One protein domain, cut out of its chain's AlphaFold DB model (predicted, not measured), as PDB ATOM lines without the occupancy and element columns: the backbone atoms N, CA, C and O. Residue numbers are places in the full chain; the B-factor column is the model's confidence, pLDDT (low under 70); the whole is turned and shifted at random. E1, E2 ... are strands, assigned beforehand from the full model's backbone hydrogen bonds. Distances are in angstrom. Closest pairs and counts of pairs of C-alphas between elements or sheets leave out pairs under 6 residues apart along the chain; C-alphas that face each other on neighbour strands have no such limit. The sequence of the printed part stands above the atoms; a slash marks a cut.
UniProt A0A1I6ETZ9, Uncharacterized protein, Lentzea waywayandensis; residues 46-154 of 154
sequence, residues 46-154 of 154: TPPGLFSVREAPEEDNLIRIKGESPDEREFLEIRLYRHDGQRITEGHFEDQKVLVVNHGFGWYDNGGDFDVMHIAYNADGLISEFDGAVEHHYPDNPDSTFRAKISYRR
ATOM      1  N   THR A  46     133.652 151.280 159.603       86.31
ATOM      2  CA  THR A  46     134.448 150.116 159.207       86.31
ATOM      3  C   THR A  46     134.367 149.077 160.333       86.31
ATOM      4  O   THR A  46     134.674 149.429 161.473       86.31
ATOM      5  N   PRO A  47     133.988 147.802 160.097       78.12
ATOM      6  CA  PRO A  47     133.648 147.130 158.834       78.12
ATOM      7  C   PRO A  47     132.147 147.256 158.461       78.12
ATOM      8  O   PRO A  47     131.353 147.737 159.270       78.12
ATOM      9  N   PRO A  48     131.694 146.756 157.291       64.19
ATOM     10  CA  PRO A  48     130.303 146.886 156.837       64.19
ATOM     11  C   PRO A  48     129.256 146.167 157.684       64.19
ATOM     12  O   PRO A  48     128.074 146.352 157.460       64.19
ATOM     13  N   GLY A  49     129.634 145.380 158.695       70.50
ATOM     14  CA  GLY A  49     128.668 144.957 159.716       70.50
ATOM     15  C   GLY A  49     128.016 146.139 160.450       70.50
ATOM     16  O   GLY A  49     126.964 145.966 161.058       70.50
ATOM     17  N   LEU A  50     128.625 147.326 160.373       77.81
ATOM     18  CA  LEU A  50     128.153 148.552 161.006       77.81
ATOM     19  C   LEU A  50     127.353 149.472 160.069       77.81
ATOM     20  O   LEU A  50     126.796 150.464 160.535       77.81
ATOM     21  N   PHE A  51     127.282 149.171 158.763       92.62
ATOM     22  CA  PHE A  51     126.470 149.945 157.822       92.62
ATOM     23  C   PHE A  51     125.824 149.085 156.728       92.62
ATOM     24  O   PHE A  51     126.199 147.950 156.467       92.62
ATOM     25  N   SER A  52     124.803 149.608 156.066       94.06
ATOM     26  CA  SER A  52     124.074 148.896 155.018       94.06
ATOM     27  C   SER A  52     123.891 149.768 153.792       94.06
ATOM     28  O   SER A  52     123.770 150.983 153.922       94.06
ATOM     29  N   VAL A  53     123.841 149.134 152.622       96.81
ATOM     30  CA  VAL A  53     123.451 149.760 151.359       96.81
ATOM     31  C   VAL A  53     122.237 149.003 150.836       96.81
ATOM     32  O   VAL A  53     122.277 147.779 150.710       96.81
ATOM     33  N   ARG A  54     121.125 149.704 150.613       96.75
ATOM     34  CA  ARG A  54     119.861 149.102 150.175       96.75
ATOM     35  C   ARG A  54     119.189 149.965 149.129       96.75
ATOM     36  O   ARG A  54     119.163 151.182 149.253       96.75
ATOM     37  N   GLU A  55     118.598 149.312 148.147       96.94
ATOM     38  CA  GLU A  55     117.628 149.943 147.264       96.94
ATOM     39  C   GLU A  55     116.255 149.947 147.950       96.94
ATOM     40  O   GLU A  55     115.909 148.975 148.626       96.94
ATOM     41  N   ALA A  56     115.482 151.020 147.777       95.94
ATOM     42  CA  ALA A  56     114.090 151.106 148.218       95.94
ATOM     43  C   ALA A  56     113.191 151.484 147.023       95.94
ATOM     44  O   ALA A  56     112.934 152.669 146.790       95.94
ATOM     45  N   PRO A  57     112.733 150.494 146.227       93.81
ATOM     46  CA  PRO A  57     111.908 150.726 145.035       93.81
ATOM     47  C   PRO A  57     110.607 151.492 145.314       93.81
ATOM     48  O   PRO A  57     110.128 152.246 144.473       93.81
ATOM     49  N   GLU A  58     110.042 151.319 146.508       94.06
ATOM     50  CA  GLU A  58     108.837 152.001 146.981       94.06
ATOM     51  C   GLU A  58     109.057 153.466 147.398       94.06
ATOM     52  O   GLU A  58     108.084 154.199 147.568       94.06
ATOM     53  N   GLU A  59     110.312 153.899 147.545       94.25
ATOM     54  CA  GLU A  59     110.709 155.273 147.872       94.25
ATOM     55  C   GLU A  59     111.466 155.905 146.687       94.25
ATOM     56  O   GLU A  59     112.622 156.306 146.813       94.25
ATOM     57  N   ASP A  60     110.826 155.968 145.515       94.69
ATOM     58  CA  ASP A  60     111.385 156.562 144.284       94.69
ATOM     59  C   ASP A  60     112.688 155.896 143.798       94.69
ATOM     60  O   ASP A  60     113.573 156.551 143.249       94.69
ATOM     61  N   ASN A  61     112.813 154.578 144.000       95.62
ATOM     62  CA  ASN A  61     114.008 153.793 143.661       95.62
ATOM     63  C   ASN A  61     115.315 154.345 144.264       95.62
ATOM     64  O   ASN A  61     116.386 154.216 143.661       95.62
ATOM     65  N   LEU A  62     115.238 154.961 145.448       97.50
ATOM     66  CA  LEU A  62     116.415 155.510 146.114       97.50
ATOM     67  C   LEU A  62     117.420 154.419 146.500       97.50
ATOM     68  O   LEU A  62     117.062 153.263 146.752       97.50
ATOM     69  N   ILE A  63     118.683 154.826 146.640       98.50
ATOM     70  CA  ILE A  63     119.702 154.054 147.356       98.50
ATOM     71  C   ILE A  63     119.876 154.666 148.743       98.50
ATOM     72  O   ILE A  63     120.186 155.847 148.884       98.50
ATOM     73  N   ARG A  64     119.691 153.849 149.780       98.31
ATOM     74  CA  ARG A  64     119.895 154.193 151.188       98.31
ATOM     75  C   ARG A  64     121.190 153.571 151.686       98.31
ATOM     76  O   ARG A  64     121.326 152.349 151.700       98.31
ATOM     77  N   ILE A  65     122.097 154.412 152.161       97.81
ATOM     78  CA  ILE A  65     123.328 154.028 152.848       97.81
ATOM     79  C   ILE A  65     123.162 154.419 154.315       97.81
ATOM     80  O   ILE A  65     122.977 155.593 154.614       97.81
ATOM     81  N   LYS A  66     123.190 153.459 155.238       95.69
ATOM     82  CA  LYS A  66     122.918 153.712 156.660       95.69
ATOM     83  C   LYS A  66     123.957 153.042 157.548       95.69
ATOM     84  O   LYS A  66     124.020 151.815 157.533       95.69
ATOM     85  N   GLY A  67     124.696 153.827 158.329       93.75
ATOM     86  CA  GLY A  67     125.544 153.382 159.436       93.75
ATOM     87  C   GLY A  67     124.911 153.709 160.788       93.75
ATOM     88  O   GLY A  67     124.377 154.803 160.972       93.75
ATOM     89  N   GLU A  68     124.933 152.761 161.720       90.88
ATOM     90  CA  GLU A  68     124.335 152.912 163.052       90.88
ATOM     91  C   GLU A  68     125.108 152.082 164.080       90.88
ATOM     92  O   GLU A  68     125.425 150.913 163.836       90.88
ATOM     93  N   SER A  69     125.433 152.675 165.231       85.44
ATOM     94  CA  SER A  69     126.170 151.968 166.280       85.44
ATOM     95  C   SER A  69     125.249 150.983 167.003       85.44
ATOM     96  O   SER A  69     124.047 151.220 167.101       85.44
ATOM     97  N   PRO A  70     125.785 149.890 167.579       83.31
ATOM     98  CA  PRO A  70     124.966 148.920 168.310       83.31
ATOM     99  C   PRO A  70     124.201 149.495 169.509       83.31
ATOM    100  O   PRO A  70     123.220 148.905 169.946       83.31
ATOM    101  N   ASP A  71     124.676 150.608 170.071       84.19
ATOM    102  CA  ASP A  71     124.020 151.339 171.155       84.19
ATOM    103  C   ASP A  71     123.113 152.479 170.655       84.19
ATOM    104  O   ASP A  71     122.630 153.263 171.470       84.19
ATOM    105  N   GLU A  72     122.899 152.572 169.335       80.62
ATOM    106  CA  GLU A  72     122.059 153.558 168.632       80.62
ATOM    107  C   GLU A  72     122.480 155.017 168.871       80.62
ATOM    108  O   GLU A  72     121.757 155.961 168.551       80.62
ATOM    109  N   ARG A  73     123.666 155.222 169.455       81.31
ATOM    110  CA  ARG A  73     124.167 156.550 169.798       81.31
ATOM    111  C   ARG A  73     124.752 157.267 168.610       81.31
ATOM    112  O   ARG A  73     124.641 158.475 168.605       81.31
ATOM    113  N   GLU A  74     125.381 156.571 167.671       85.81
ATOM    114  CA  GLU A  74     125.934 157.147 166.448       85.81
ATOM    115  C   GLU A  74     125.108 156.677 165.256       85.81
ATOM    116  O   GLU A  74     124.871 155.483 165.081       85.81
ATOM    117  N   PHE A  75     124.677 157.622 164.429       91.56
ATOM    118  CA  PHE A  75     123.787 157.365 163.306       91.56
ATOM    119  C   PHE A  75     124.149 158.285 162.148       91.56
ATOM    120  O   PHE A  75     124.144 159.504 162.317       91.56
ATOM    121  N   LEU A  76     124.363 157.708 160.967       96.38
ATOM    122  CA  LEU A  76     124.485 158.438 159.710       96.38
ATOM    123  C   LEU A  76     123.680 157.720 158.629       96.38
ATOM    124  O   LEU A  76     123.861 156.526 158.393       96.38
ATOM    125  N   GLU A  77     122.822 158.453 157.933       97.50
ATOM    126  CA  GLU A  77     122.095 157.952 156.775       97.50
ATOM    127  C   GLU A  77     122.257 158.910 155.597       97.50
ATOM    128  O   GLU A  77     122.076 160.118 155.733       97.50
ATOM    129  N   ILE A  78     122.577 158.351 154.438       98.56
ATOM    130  CA  ILE A  78     122.647 159.040 153.157       98.56
ATOM    131  C   ILE A  78     121.591 158.399 152.260       98.56
ATOM    132  O   ILE A  78     121.538 157.172 152.139       98.56
ATOM    133  N   ARG A  79     120.744 159.207 151.625       98.56
ATOM    134  CA  ARG A  79     119.822 158.733 150.590       98.56
ATOM    135  C   ARG A  79     120.107 159.445 149.284       98.56
ATOM    136  O   ARG A  79     120.100 160.673 149.239       98.56
ATOM    137  N   LEU A  80     120.329 158.651 148.248       98.69
ATOM    138  CA  LEU A  80     120.564 159.096 146.884       98.69
ATOM    139  C   LEU A  80     119.264 158.931 146.107       98.69
ATOM    140  O   LEU A  80     118.697 157.836 146.092       98.69
ATOM    141  N   TYR A  81     118.799 160.002 145.478       98.12
ATOM    142  CA  TYR A  81     117.596 160.008 144.656       98.12
ATOM    143  C   TYR A  81     117.950 160.442 143.243       98.12
ATOM    144  O   TYR A  81     118.813 161.294 143.057       98.12
ATOM    145  N   ARG A  82     117.208 159.943 142.256       97.69
ATOM    146  CA  ARG A  82     117.130 160.602 140.953       97.69
ATOM    147  C   ARG A  82     115.845 161.410 140.872       97.69
ATOM    148  O   ARG A  82     114.784 160.907 141.235       97.69
ATOM    149  N   HIS A  83     115.912 162.632 140.353       96.12
ATOM    150  CA  HIS A  83     114.719 163.470 140.154       96.12
ATOM    151  C   HIS A  83     113.715 162.849 139.180       96.12
ATOM    152  O   HIS A  83     112.515 163.085 139.294       96.12
ATOM    153  N   ASP A  84     114.191 162.040 138.233       95.88
ATOM    154  CA  ASP A  84     113.339 161.323 137.283       95.88
ATOM    155  C   ASP A  84     112.705 160.044 137.861       95.88
ATOM    156  O   ASP A  84     111.945 159.370 137.162       95.88
ATOM    157  N   GLY A  85     113.013 159.703 139.119       95.38
ATOM    158  CA  GLY A  85     112.511 158.519 139.812       95.38
ATOM    159  C   GLY A  85     112.947 157.197 139.182       95.38
ATOM    160  O   GLY A  85     112.435 156.142 139.559       95.38
ATOM    161  N   GLN A  86     113.854 157.212 138.201       96.94
ATOM    162  CA  GLN A  86     114.389 155.982 137.640       96.94
ATOM    163  C   GLN A  86     115.309 155.306 138.649       96.94
ATOM    164  O   GLN A  86     115.926 155.941 139.502       96.94
ATOM    165  N   ARG A  87     115.451 153.992 138.491       96.94
ATOM    166  CA  ARG A  87     116.434 153.214 139.235       96.94
ATOM    167  C   ARG A  87     117.834 153.807 139.073       96.94
ATOM    168  O   ARG A  87     118.254 154.141 137.960       96.94
ATOM    169  N   ILE A  88     118.558 153.914 140.179       98.19
ATOM    170  CA  ILE A  88     119.966 154.299 140.163       98.19
ATOM    171  C   ILE A  88     120.790 153.113 139.652       98.19
ATOM    172  O   ILE A  88     120.693 151.999 140.163       98.19
ATOM    173  N   THR A  89     121.583 153.362 138.616       97.62
ATOM    174  CA  THR A  89     122.537 152.413 138.026       97.62
ATOM    175  C   THR A  89     123.946 152.976 138.148       97.62
ATOM    176  O   THR A  89     124.126 154.074 138.663       97.62
ATOM    177  N   GLU A  90     124.943 152.259 137.637       98.69
ATOM    178  CA  GLU A  90     126.291 152.814 137.483       98.69
ATOM    179  C   GLU A  90     126.258 154.066 136.598       98.69
ATOM    180  O   GLU A  90     125.543 154.102 135.588       98.69
ATOM    181  N   GLY A  91     127.007 155.093 136.993       98.44
ATOM    182  CA  GLY A  91     127.026 156.382 136.317       98.44
ATOM    183  C   GLY A  91     127.387 157.552 137.228       98.44
ATOM    184  O   GLY A  91     127.574 157.393 138.433       98.44
ATOM    185  N   HIS A  92     127.462 158.724 136.604       98.44
ATOM    186  CA  HIS A  92     127.625 160.018 137.254       98.44
ATOM    187  C   HIS A  92     126.289 160.763 137.211       98.44
ATOM    188  O   HIS A  92     125.654 160.820 136.152       98.44
ATOM    189  N   PHE A  93     125.862 161.305 138.346       98.38
ATOM    190  CA  PHE A  93     124.573 161.962 138.503       98.38
ATOM    191  C   PHE A  93     124.775 163.345 139.118       98.38
ATOM    192  O   PHE A  93     125.055 163.460 140.309       98.38
ATOM    193  N   GLU A  94     124.618 164.375 138.288       97.50
ATOM    194  CA  GLU A  94     124.691 165.783 138.692       97.50
ATOM    195  C   GLU A  94     123.296 166.345 138.972       97.50
ATOM    196  O   GLU A  94     122.310 165.872 138.390       97.50
ATOM    197  N   ASP A  95     123.224 167.383 139.807       96.19
ATOM    198  CA  ASP A  95     121.993 168.137 140.096       96.19
ATOM    199  C   ASP A  95     120.851 167.218 140.561       96.19
ATOM    200  O   ASP A  95     119.729 167.258 140.057       96.19
ATOM    201  N   GLN A  96     121.160 166.306 141.484       97.31
ATOM    202  CA  GLN A  96     120.215 165.343 142.033       97.31
ATOM    203  C   GLN A  96     119.853 165.642 143.485       97.31
ATOM    204  O   GLN A  96     120.470 166.432 144.196       97.31
ATOM    205  N   LYS A  97     118.809 164.964 143.961       96.38
ATOM    206  CA  LYS A  97     118.403 165.058 145.355       96.38
ATOM    207  C   LYS A  97     119.226 164.100 146.219       96.38
ATOM    208  O   LYS A  97     119.205 162.886 146.023       96.38
ATOM    209  N   VAL A  98     119.881 164.643 147.238       97.75
ATOM    210  CA  VAL A  98     120.630 163.899 148.254       97.75
ATOM    211  C   VAL A  98     120.119 164.291 149.635       97.75
ATOM    212  O   VAL A  98     120.028 165.468 149.973       97.75
ATOM    213  N   LEU A  99     119.785 163.303 150.462       97.81
ATOM    214  CA  LEU A  99     119.509 163.514 151.882       97.81
ATOM    215  C   LEU A  99     120.686 163.024 152.704       97.81
ATOM    216  O   LEU A  99     121.050 161.857 152.594       97.81
ATOM    217  N   VAL A 100     121.178 163.866 153.605       98.00
ATOM    218  CA  VAL A 100     122.046 163.430 154.703       98.00
ATOM    219  C   VAL A 100     121.282 163.596 156.010       98.00
ATOM    220  O   VAL A 100     120.715 164.660 156.267       98.00
ATOM    221  N   VAL A 101     121.250 162.545 156.831       97.06
ATOM    222  CA  VAL A 101     120.659 162.522 158.174       97.06
ATOM    223  C   VAL A 101     121.720 162.096 159.179       97.06
ATOM    224  O   VAL A 101     122.383 161.081 158.994       97.06
ATOM    225  N   ASN A 102     121.848 162.840 160.271       94.75
ATOM    226  CA  ASN A 102     122.775 162.567 161.359       94.75
ATOM    227  C   ASN A 102     122.047 162.810 162.688       94.75
ATOM    228  O   ASN A 102     121.453 163.874 162.878       94.75
ATOM    229  N   HIS A 103     122.041 161.820 163.588       88.62
ATOM    230  CA  HIS A 103     121.372 161.895 164.904       88.62
ATOM    231  C   HIS A 103     119.925 162.451 164.871       88.62
ATOM    232  O   HIS A 103     119.530 163.255 165.713       88.62
ATOM    233  N   GLY A 104     119.128 162.053 163.872       86.44
ATOM    234  CA  GLY A 104     117.717 162.453 163.735       86.44
ATOM    235  C   GLY A 104     117.463 163.813 163.071       86.44
ATOM    236  O   GLY A 104     116.309 164.154 162.815       86.44
ATOM    237  N   PHE A 105     118.508 164.567 162.730       93.31
ATOM    238  CA  PHE A 105     118.404 165.788 161.931       93.31
ATOM    239  C   PHE A 105     118.846 165.511 160.506       93.31
ATOM    240  O   PHE A 105     119.837 164.818 160.301       93.31
ATOM    241  N   GLY A 106     118.143 166.061 159.519       95.25
ATOM    242  CA  GLY A 106     118.489 165.848 158.120       95.25
ATOM    243  C   GLY A 106     118.325 167.083 157.255       95.25
ATOM    244  O   GLY A 106     117.579 168.003 157.602       95.25
ATOM    245  N   TRP A 107     119.023 167.078 156.124       96.00
ATOM    246  CA  TRP A 107     118.897 168.096 155.093       96.00
ATOM    247  C   TRP A 107     118.898 167.498 153.698       96.00
ATOM    248  O   TRP A 107     119.769 166.697 153.357       96.00
ATOM    249  N   TYR A 108     117.933 167.940 152.898       95.62
ATOM    250  CA  TYR A 108     117.900 167.658 151.474       95.62
ATOM    251  C   TYR A 108     118.681 168.731 150.726       95.62
ATOM    252  O   TYR A 108     118.289 169.897 150.730       95.62
ATOM    253  N   ASP A 109     119.732 168.304 150.046       95.31
ATOM    254  CA  ASP A 109     120.292 169.027 148.916       95.31
ATOM    255  C   ASP A 109     119.530 168.597 147.655       95.31
ATOM    256  O   ASP A 109     119.325 167.402 147.450       95.31
ATOM    257  N   ASN A 110     119.031 169.546 146.859       94.75
ATOM    258  CA  ASN A 110     118.327 169.244 145.602       94.75
ATOM    259  C   ASN A 110     119.222 169.392 144.364       94.75
ATOM    260  O   ASN A 110     118.740 169.089 143.275       94.75
ATOM    261  N   GLY A 111     120.466 169.843 144.546       94.62
ATOM    262  CA  GLY A 111     121.493 169.941 143.514       94.62
ATOM    263  C   GLY A 111     122.786 169.244 143.944       94.62
ATOM    264  O   GLY A 111     123.871 169.728 143.646       94.62
ATOM    265  N   GLY A 112     122.662 168.154 144.705       95.25
ATOM    266  CA  GLY A 112     123.791 167.336 145.126       95.25
ATOM    267  C   GLY A 112     124.230 166.392 144.013       95.25
ATOM    268  O   GLY A 112     123.425 165.975 143.177       95.25
ATOM    269  N   ASP A 113     125.494 165.995 144.060       97.62
ATOM    270  CA  ASP A 113     126.105 165.158 143.032       97.62
ATOM    271  C   ASP A 113     126.493 163.804 143.624       97.62
ATOM    272  O   ASP A 113     126.945 163.705 144.771       97.62
ATOM    273  N   PHE A 114     126.336 162.731 142.853       98.62
ATOM    274  CA  PHE A 114     126.844 161.426 143.258       98.62
ATOM    275  C   PHE A 114     127.309 160.570 142.084       98.62
ATOM    276  O   PHE A 114     126.783 160.615 140.974       98.62
ATOM    277  N   ASP A 115     128.285 159.724 142.384       98.69
ATOM    278  CA  ASP A 115     128.824 158.705 141.500       98.69
ATOM    279  C   ASP A 115     128.450 157.324 142.024       98.69
ATOM    280  O   ASP A 115     128.610 157.025 143.211       98.69
ATOM    281  N   VAL A 116     128.021 156.454 141.117       98.69
ATOM    282  CA  VAL A 116     127.925 155.014 141.353       98.69
ATOM    283  C   VAL A 116     128.911 154.344 140.410       98.69
ATOM    284  O   VAL A 116     128.648 154.192 139.218       98.69
ATOM    285  N   MET A 117     130.074 153.974 140.942       98.62
ATOM    286  CA  MET A 117     131.145 153.358 140.159       98.62
ATOM    287  C   MET A 117     130.896 151.872 139.912       98.62
ATOM    288  O   MET A 117     131.336 151.348 138.894       98.62
ATOM    289  N   HIS A 118     130.229 151.200 140.851       98.31
ATOM    290  CA  HIS A 118     129.892 149.783 140.751       98.31
ATOM    291  C   HIS A 118     128.632 149.487 141.553       98.31
ATOM    292  O   HIS A 118     128.513 149.947 142.693       98.31
ATOM    293  N   ILE A 119     127.721 148.691 140.999       98.12
ATOM    294  CA  ILE A 119     126.587 148.148 141.752       98.12
ATOM    295  C   ILE A 119     126.243 146.736 141.282       98.12
ATOM    296  O   ILE A 119     125.967 146.487 140.110       98.12
ATOM    297  N   ALA A 120     126.210 145.795 142.223       97.19
ATOM    298  CA  ALA A 120     125.812 144.420 141.958       97.19
ATOM    299  C   ALA A 120     124.766 143.942 142.961       97.19
ATOM    300  O   ALA A 120     124.688 144.413 144.099       97.19
ATOM    301  N   TYR A 121     123.974 142.971 142.516       95.19
ATOM    302  CA  TYR A 121     122.867 142.405 143.267       95.19
ATOM    303  C   TYR A 121     123.070 140.905 143.454       95.19
ATOM    304  O   TYR A 121     123.522 140.213 142.538       95.19
ATOM    305  N   ASN A 122     122.694 140.393 144.623       94.44
ATOM    306  CA  ASN A 122     122.658 138.956 144.868       94.44
ATOM    307  C   ASN A 122     121.422 138.300 144.223       94.44
ATOM    308  O   ASN A 122     120.577 138.956 143.609       94.44
ATOM    309  N   ALA A 123     121.307 136.979 144.384       94.12
ATOM    310  CA  ALA A 123     120.200 136.190 143.838       94.12
ATOM    311  C   ALA A 123     118.811 136.612 144.359       94.12
ATOM    312  O   ALA A 123     117.816 136.365 143.680       94.12
ATOM    313  N   ASP A 124     118.750 137.272 145.519       92.25
ATOM    314  CA  ASP A 124     117.515 137.779 146.125       92.25
ATOM    315  C   ASP A 124     117.171 139.205 145.655       92.25
ATOM    316  O   ASP A 124     116.189 139.793 146.108       92.25
ATOM    317  N   GLY A 125     117.973 139.785 144.755       91.25
ATOM    318  CA  GLY A 125     117.783 141.144 144.249       91.25
ATOM    319  C   GLY A 125     118.198 142.240 145.232       91.25
ATOM    320  O   GLY A 125     117.851 143.399 145.027       91.25
ATOM    321  N   LEU A 126     118.942 141.904 146.290       93.94
ATOM    322  CA  LEU A 126     119.498 142.875 147.233       93.94
ATOM    323  C   LEU A 126     120.881 143.327 146.765       93.94
ATOM    324  O   LEU A 126     121.639 142.515 146.236       93.94
ATOM    325  N   ILE A 127     121.229 144.594 147.003       95.88
ATOM    326  CA  ILE A 127     122.579 145.107 146.733       95.88
ATOM    327  C   ILE A 127     123.589 144.275 147.537       95.88
ATOM    328  O   ILE A 127     123.531 144.237 148.767       95.88
ATOM    329  N   SER A 128     124.497 143.599 146.836       94.56
ATOM    330  CA  SER A 128     125.604 142.822 147.412       94.56
ATOM    331  C   SER A 128     126.940 143.533 147.261       94.56
ATOM    332  O   SER A 128     127.841 143.343 148.076       94.56
ATOM    333  N   GLU A 129     127.062 144.384 146.242       96.25
ATOM    334  CA  GLU A 129     128.241 145.206 146.014       96.25
ATOM    335  C   GLU A 129     127.833 146.629 145.651       96.25
ATOM    336  O   GLU A 129     126.906 146.827 144.868       96.25
ATOM    337  N   PHE A 130     128.530 147.614 146.211       97.69
ATOM    338  CA  PHE A 130     128.343 149.019 145.870       97.69
ATOM    339  C   PHE A 130     129.649 149.781 146.067       97.69
ATOM    340  O   PHE A 130     130.240 149.697 147.143       97.69
ATOM    341  N   ASP A 131     130.071 150.541 145.063       98.31
ATOM    342  CA  ASP A 131     131.068 151.596 145.222       98.31
ATOM    343  C   ASP A 131     130.478 152.917 144.743       98.31
ATOM    344  O   ASP A 131     129.942 153.000 143.636       98.31
ATOM    345  N   GLY A 132     130.611 153.954 145.562       98.31
ATOM    346  CA  GLY A 132     130.049 155.257 145.245       98.31
ATOM    347  C   GLY A 132     130.739 156.407 145.955       98.31
ATOM    348  O   GLY A 132     131.473 156.223 146.933       98.31
ATOM    349  N   ALA A 133     130.477 157.605 145.454       98.69
ATOM    350  CA  ALA A 133     130.849 158.858 146.087       98.69
ATOM    351  C   ALA A 133     129.660 159.818 146.058       98.69
ATOM    352  O   ALA A 133     128.811 159.729 145.178       98.69
ATOM    353  N   VAL A 134     129.584 160.715 147.034       98.31
ATOM    354  CA  VAL A 134     128.516 161.715 147.124       98.31
ATOM    355  C   VAL A 134     129.087 163.041 147.591       98.31
ATOM    356  O   VAL A 134     129.966 163.064 148.458       98.31
ATOM    357  N   GLU A 135     128.557 164.122 147.039       97.38
ATOM    358  CA  GLU A 135     128.748 165.493 147.477       97.38
ATOM    359  C   GLU A 135     127.375 166.128 147.763       97.38
ATOM    360  O   GLU A 135     126.437 166.010 146.978       97.38
ATOM    361  N   HIS A 136     127.240 166.750 148.932       95.62
ATOM    362  CA  HIS A 136     125.998 167.332 149.453       95.62
ATOM    363  C   HIS A 136     126.295 168.673 150.126       95.62
ATOM    364  O   HIS A 136     127.330 168.811 150.776       95.62
ATOM    365  N   HIS A 137     125.392 169.646 150.004       94.25
ATOM    366  CA  HIS A 137     125.578 171.008 150.506       94.25
ATOM    367  C   HIS A 137     124.479 171.476 151.472       94.25
ATOM    368  O   HIS A 137     123.315 171.068 151.404       94.25
ATOM    369  N   TYR A 138     124.842 172.415 152.360       86.56
ATOM    370  CA  TYR A 138     123.913 173.057 153.295       86.56
ATOM    371  C   TYR A 138     124.164 174.557 153.533       86.56
ATOM    372  O   TYR A 138     125.005 174.941 154.355       86.56
ATOM    373  N   PRO A 139     123.253 175.425 153.063       81.44
ATOM    374  CA  PRO A 139     122.973 175.717 151.642       81.44
ATOM    375  C   PRO A 139     124.243 176.127 150.868       81.44
ATOM    376  O   PRO A 139     125.262 176.340 151.507       81.44
ATOM    377  N   ASP A 140     124.170 176.323 149.543       72.56
ATOM    378  CA  ASP A 140     125.292 176.658 148.634       72.56
ATOM    379  C   ASP A 140     126.341 177.637 149.192       72.56
ATOM    380  O   ASP A 140     126.315 178.852 148.978       72.56
ATOM    381  N   ASN A 141     127.304 177.082 149.922       78.31
ATOM    382  CA  ASN A 141     128.492 177.759 150.400       78.31
ATOM    383  C   ASN A 141     129.635 176.735 150.537       78.31
ATOM    384  O   ASN A 141     129.372 175.577 150.877       78.31
ATOM    385  N   PRO A 142     130.900 177.137 150.316       73.31
ATOM    386  CA  PRO A 142     132.022 176.195 150.256       73.31
ATOM    387  C   PRO A 142     132.285 175.431 151.561       73.31
ATOM    388  O   PRO A 142     132.781 174.309 151.533       73.31
ATOM    389  N   ASP A 143     131.950 176.025 152.708       85.62
ATOM    390  CA  ASP A 143     132.200 175.427 154.023       85.62
ATOM    391  C   ASP A 143     131.093 174.448 154.444       85.62
ATOM    392  O   ASP A 143     131.184 173.829 155.508       85.62
ATOM    393  N   SER A 144     130.046 174.307 153.630       92.69
ATOM    394  CA  SER A 144     128.884 173.469 153.920       92.69
ATOM    395  C   SER A 144     128.898 172.096 153.278       92.69
ATOM    396  O   SER A 144     127.920 171.360 153.401       92.69
ATOM    397  N   THR A 145     129.980 171.745 152.594       95.88
ATOM    398  CA  THR A 145     130.002 170.493 151.858       95.88
ATOM    399  C   THR A 145     130.193 169.294 152.785       95.88
ATOM    400  O   THR A 145     131.133 169.241 153.582       95.88
ATOM    401  N   PHE A 146     129.323 168.306 152.634       97.44
ATOM    402  CA  PHE A 146     129.490 166.933 153.081       97.44
ATOM    403  C   PHE A 146     129.942 166.083 151.891       97.44
ATOM    404  O   PHE A 146     129.337 166.132 150.820       97.44
ATOM    405  N   ARG A 147     130.991 165.279 152.073       97.94
ATOM    406  CA  ARG A 147     131.470 164.322 151.068       97.94
ATOM    407  C   ARG A 147     131.558 162.946 151.678       97.94
ATOM    408  O   ARG A 147     132.125 162.812 152.757       97.94
ATOM    409  N   ALA A 148     131.097 161.914 150.981       98.38
ATOM    410  CA  ALA A 148     131.329 160.542 151.422       98.38
ATOM    411  C   ALA A 148     131.828 159.639 150.299       98.38
ATOM    412  O   ALA A 148     131.512 159.833 149.128       98.38
ATOM    413  N   LYS A 149     132.618 158.638 150.688       98.31
ATOM    414  CA  LYS A 149     133.060 157.525 149.849       98.31
ATOM    415  C   LYS A 149     132.566 156.231 150.460       98.31
ATOM    416  O   LYS A 149     132.706 156.014 151.665       98.31
ATOM    417  N   ILE A 150     132.016 155.376 149.614       98.12
ATOM    418  CA  ILE A 150     131.375 154.135 150.009       98.12
ATOM    419  C   ILE A 150     131.997 153.004 149.207       98.12
ATOM    420  O   ILE A 150     132.099 153.090 147.986       98.12
ATOM    421  N   SER A 151     132.386 151.943 149.901       97.12
ATOM    422  CA  SER A 151     132.684 150.642 149.322       97.12
ATOM    423  C   SER A 151     132.020 149.581 150.185       97.12
ATOM    424  O   SER A 151     132.250 149.520 151.388       97.12
ATOM    425  N   TYR A 152     131.154 148.771 149.597       95.25
ATOM    426  CA  TYR A 152     130.334 147.786 150.291       95.25
ATOM    427  C   TYR A 152     130.414 146.453 149.562       95.25
ATOM    428  O   TYR A 152     130.196 146.427 148.352       95.25
ATOM    429  N   ARG A 153     130.730 145.367 150.275       92.06
ATOM    430  CA  ARG A 153     130.747 143.989 149.763       92.06
ATOM    431  C   ARG A 153     130.181 143.031 150.807       92.06
ATOM    432  O   ARG A 153     130.633 143.056 151.957       92.06
ATOM    433  N   ARG A 154     129.227 142.188 150.406       84.12
ATOM    434  CA  ARG A 154     128.595 141.176 151.262       84.12
ATOM    435  C   ARG A 154     128.305 139.876 150.526       84.12
ATOM    436  O   ARG A 154     127.908 139.945 149.344       84.12
TER     437      ARG A 154
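AT A GLANCE: This is residues 46 to 154 of the 154 residues of an uncharacterized protein of Lentzea waywayandensis (UniProt A0A1I6ETZ9). One sheet of seven strands is folded back on itself into two leaves that face each other with their strands crossed, E1, E2, E3 and the later part of E4 on one side and E6 and E7 on the other. The long strands E4 and E5 bend sharply and pass from one leaf to the other, with E5 as the hinge. The printed part has 109 residues, with no named helix and seven named strands, E1 to E7 in chain order; the sheet has the same order and is antiparallel throughout, and the class is all strand. It is compact, with a radius of gyration of the C-alphas of 13.5 A and spans of 42 by 36 by 23 A.

HOW THE PARTS SIT: The sheet runs E1 (residues 51 to 56), E2 (62 to 68), E3 (75 to 80), E4 (91 to 102), E5 (105 to 121), E6 (127 to 136) and E7 (146 to 153), a meander, each strand the antiparallel neighbour of the one before. It is a folded sheet, one sheet bent back on itself: E1, E2, E3 and E4 face E6 and E7, with 67 pairs of C-alphas within 11 A. E4 bends by 87 degrees at residue 95, E5 by 98 degrees at residue 111 and E6 by 61 degrees at residue 131. The hairpin E4 and E5 has N 98 and O 109 at 2.8 A and N 93 and O 114 at 2.9 A, within hydrogen-bond range. E5 and E6 have N 115 and O 133 at 2.8 A; E6 and E7, at 173 degrees, have N 152 and O 130 at 2.8 A. On the other side of E4, N 79 and O 99 of E3 and E4 are 2.8 A apart; E2 and E3 have N 65 and O 78 at 2.8 A, and E1 and E2 have N 52 and O 66 at 2.8 A. The edge strands are E1 and E7; their closest C-alphas, those of Val 53 and Tyr 152, are 7.2 A apart. The closest C-alphas of E1 and E6, those of Arg 54 and Ile 127, are 5.9 A apart. E2 is apart from E6 and E7.

IN THESE COORDINATES: E5, the longest strand, measures 30.2 A from C-alpha 105 at (118.404, 165.788, 161.931) to C-alpha 121. E4 measures 26.1 A, E7 23.2 A and E6 22.7 A. E1 begins at C-alpha 51, (126.470, 149.945, 157.822), and E7 ends at C-alpha 153, (130.747, 143.989, 149.763).

THE WHOLE: The two C-alphas farthest apart, those of Ala 123 and Asn 141, are 42.9 A apart. The printed part has no cut and no long link. The mean pLDDT of the printed part is 93.5, and residue 48 is under 70.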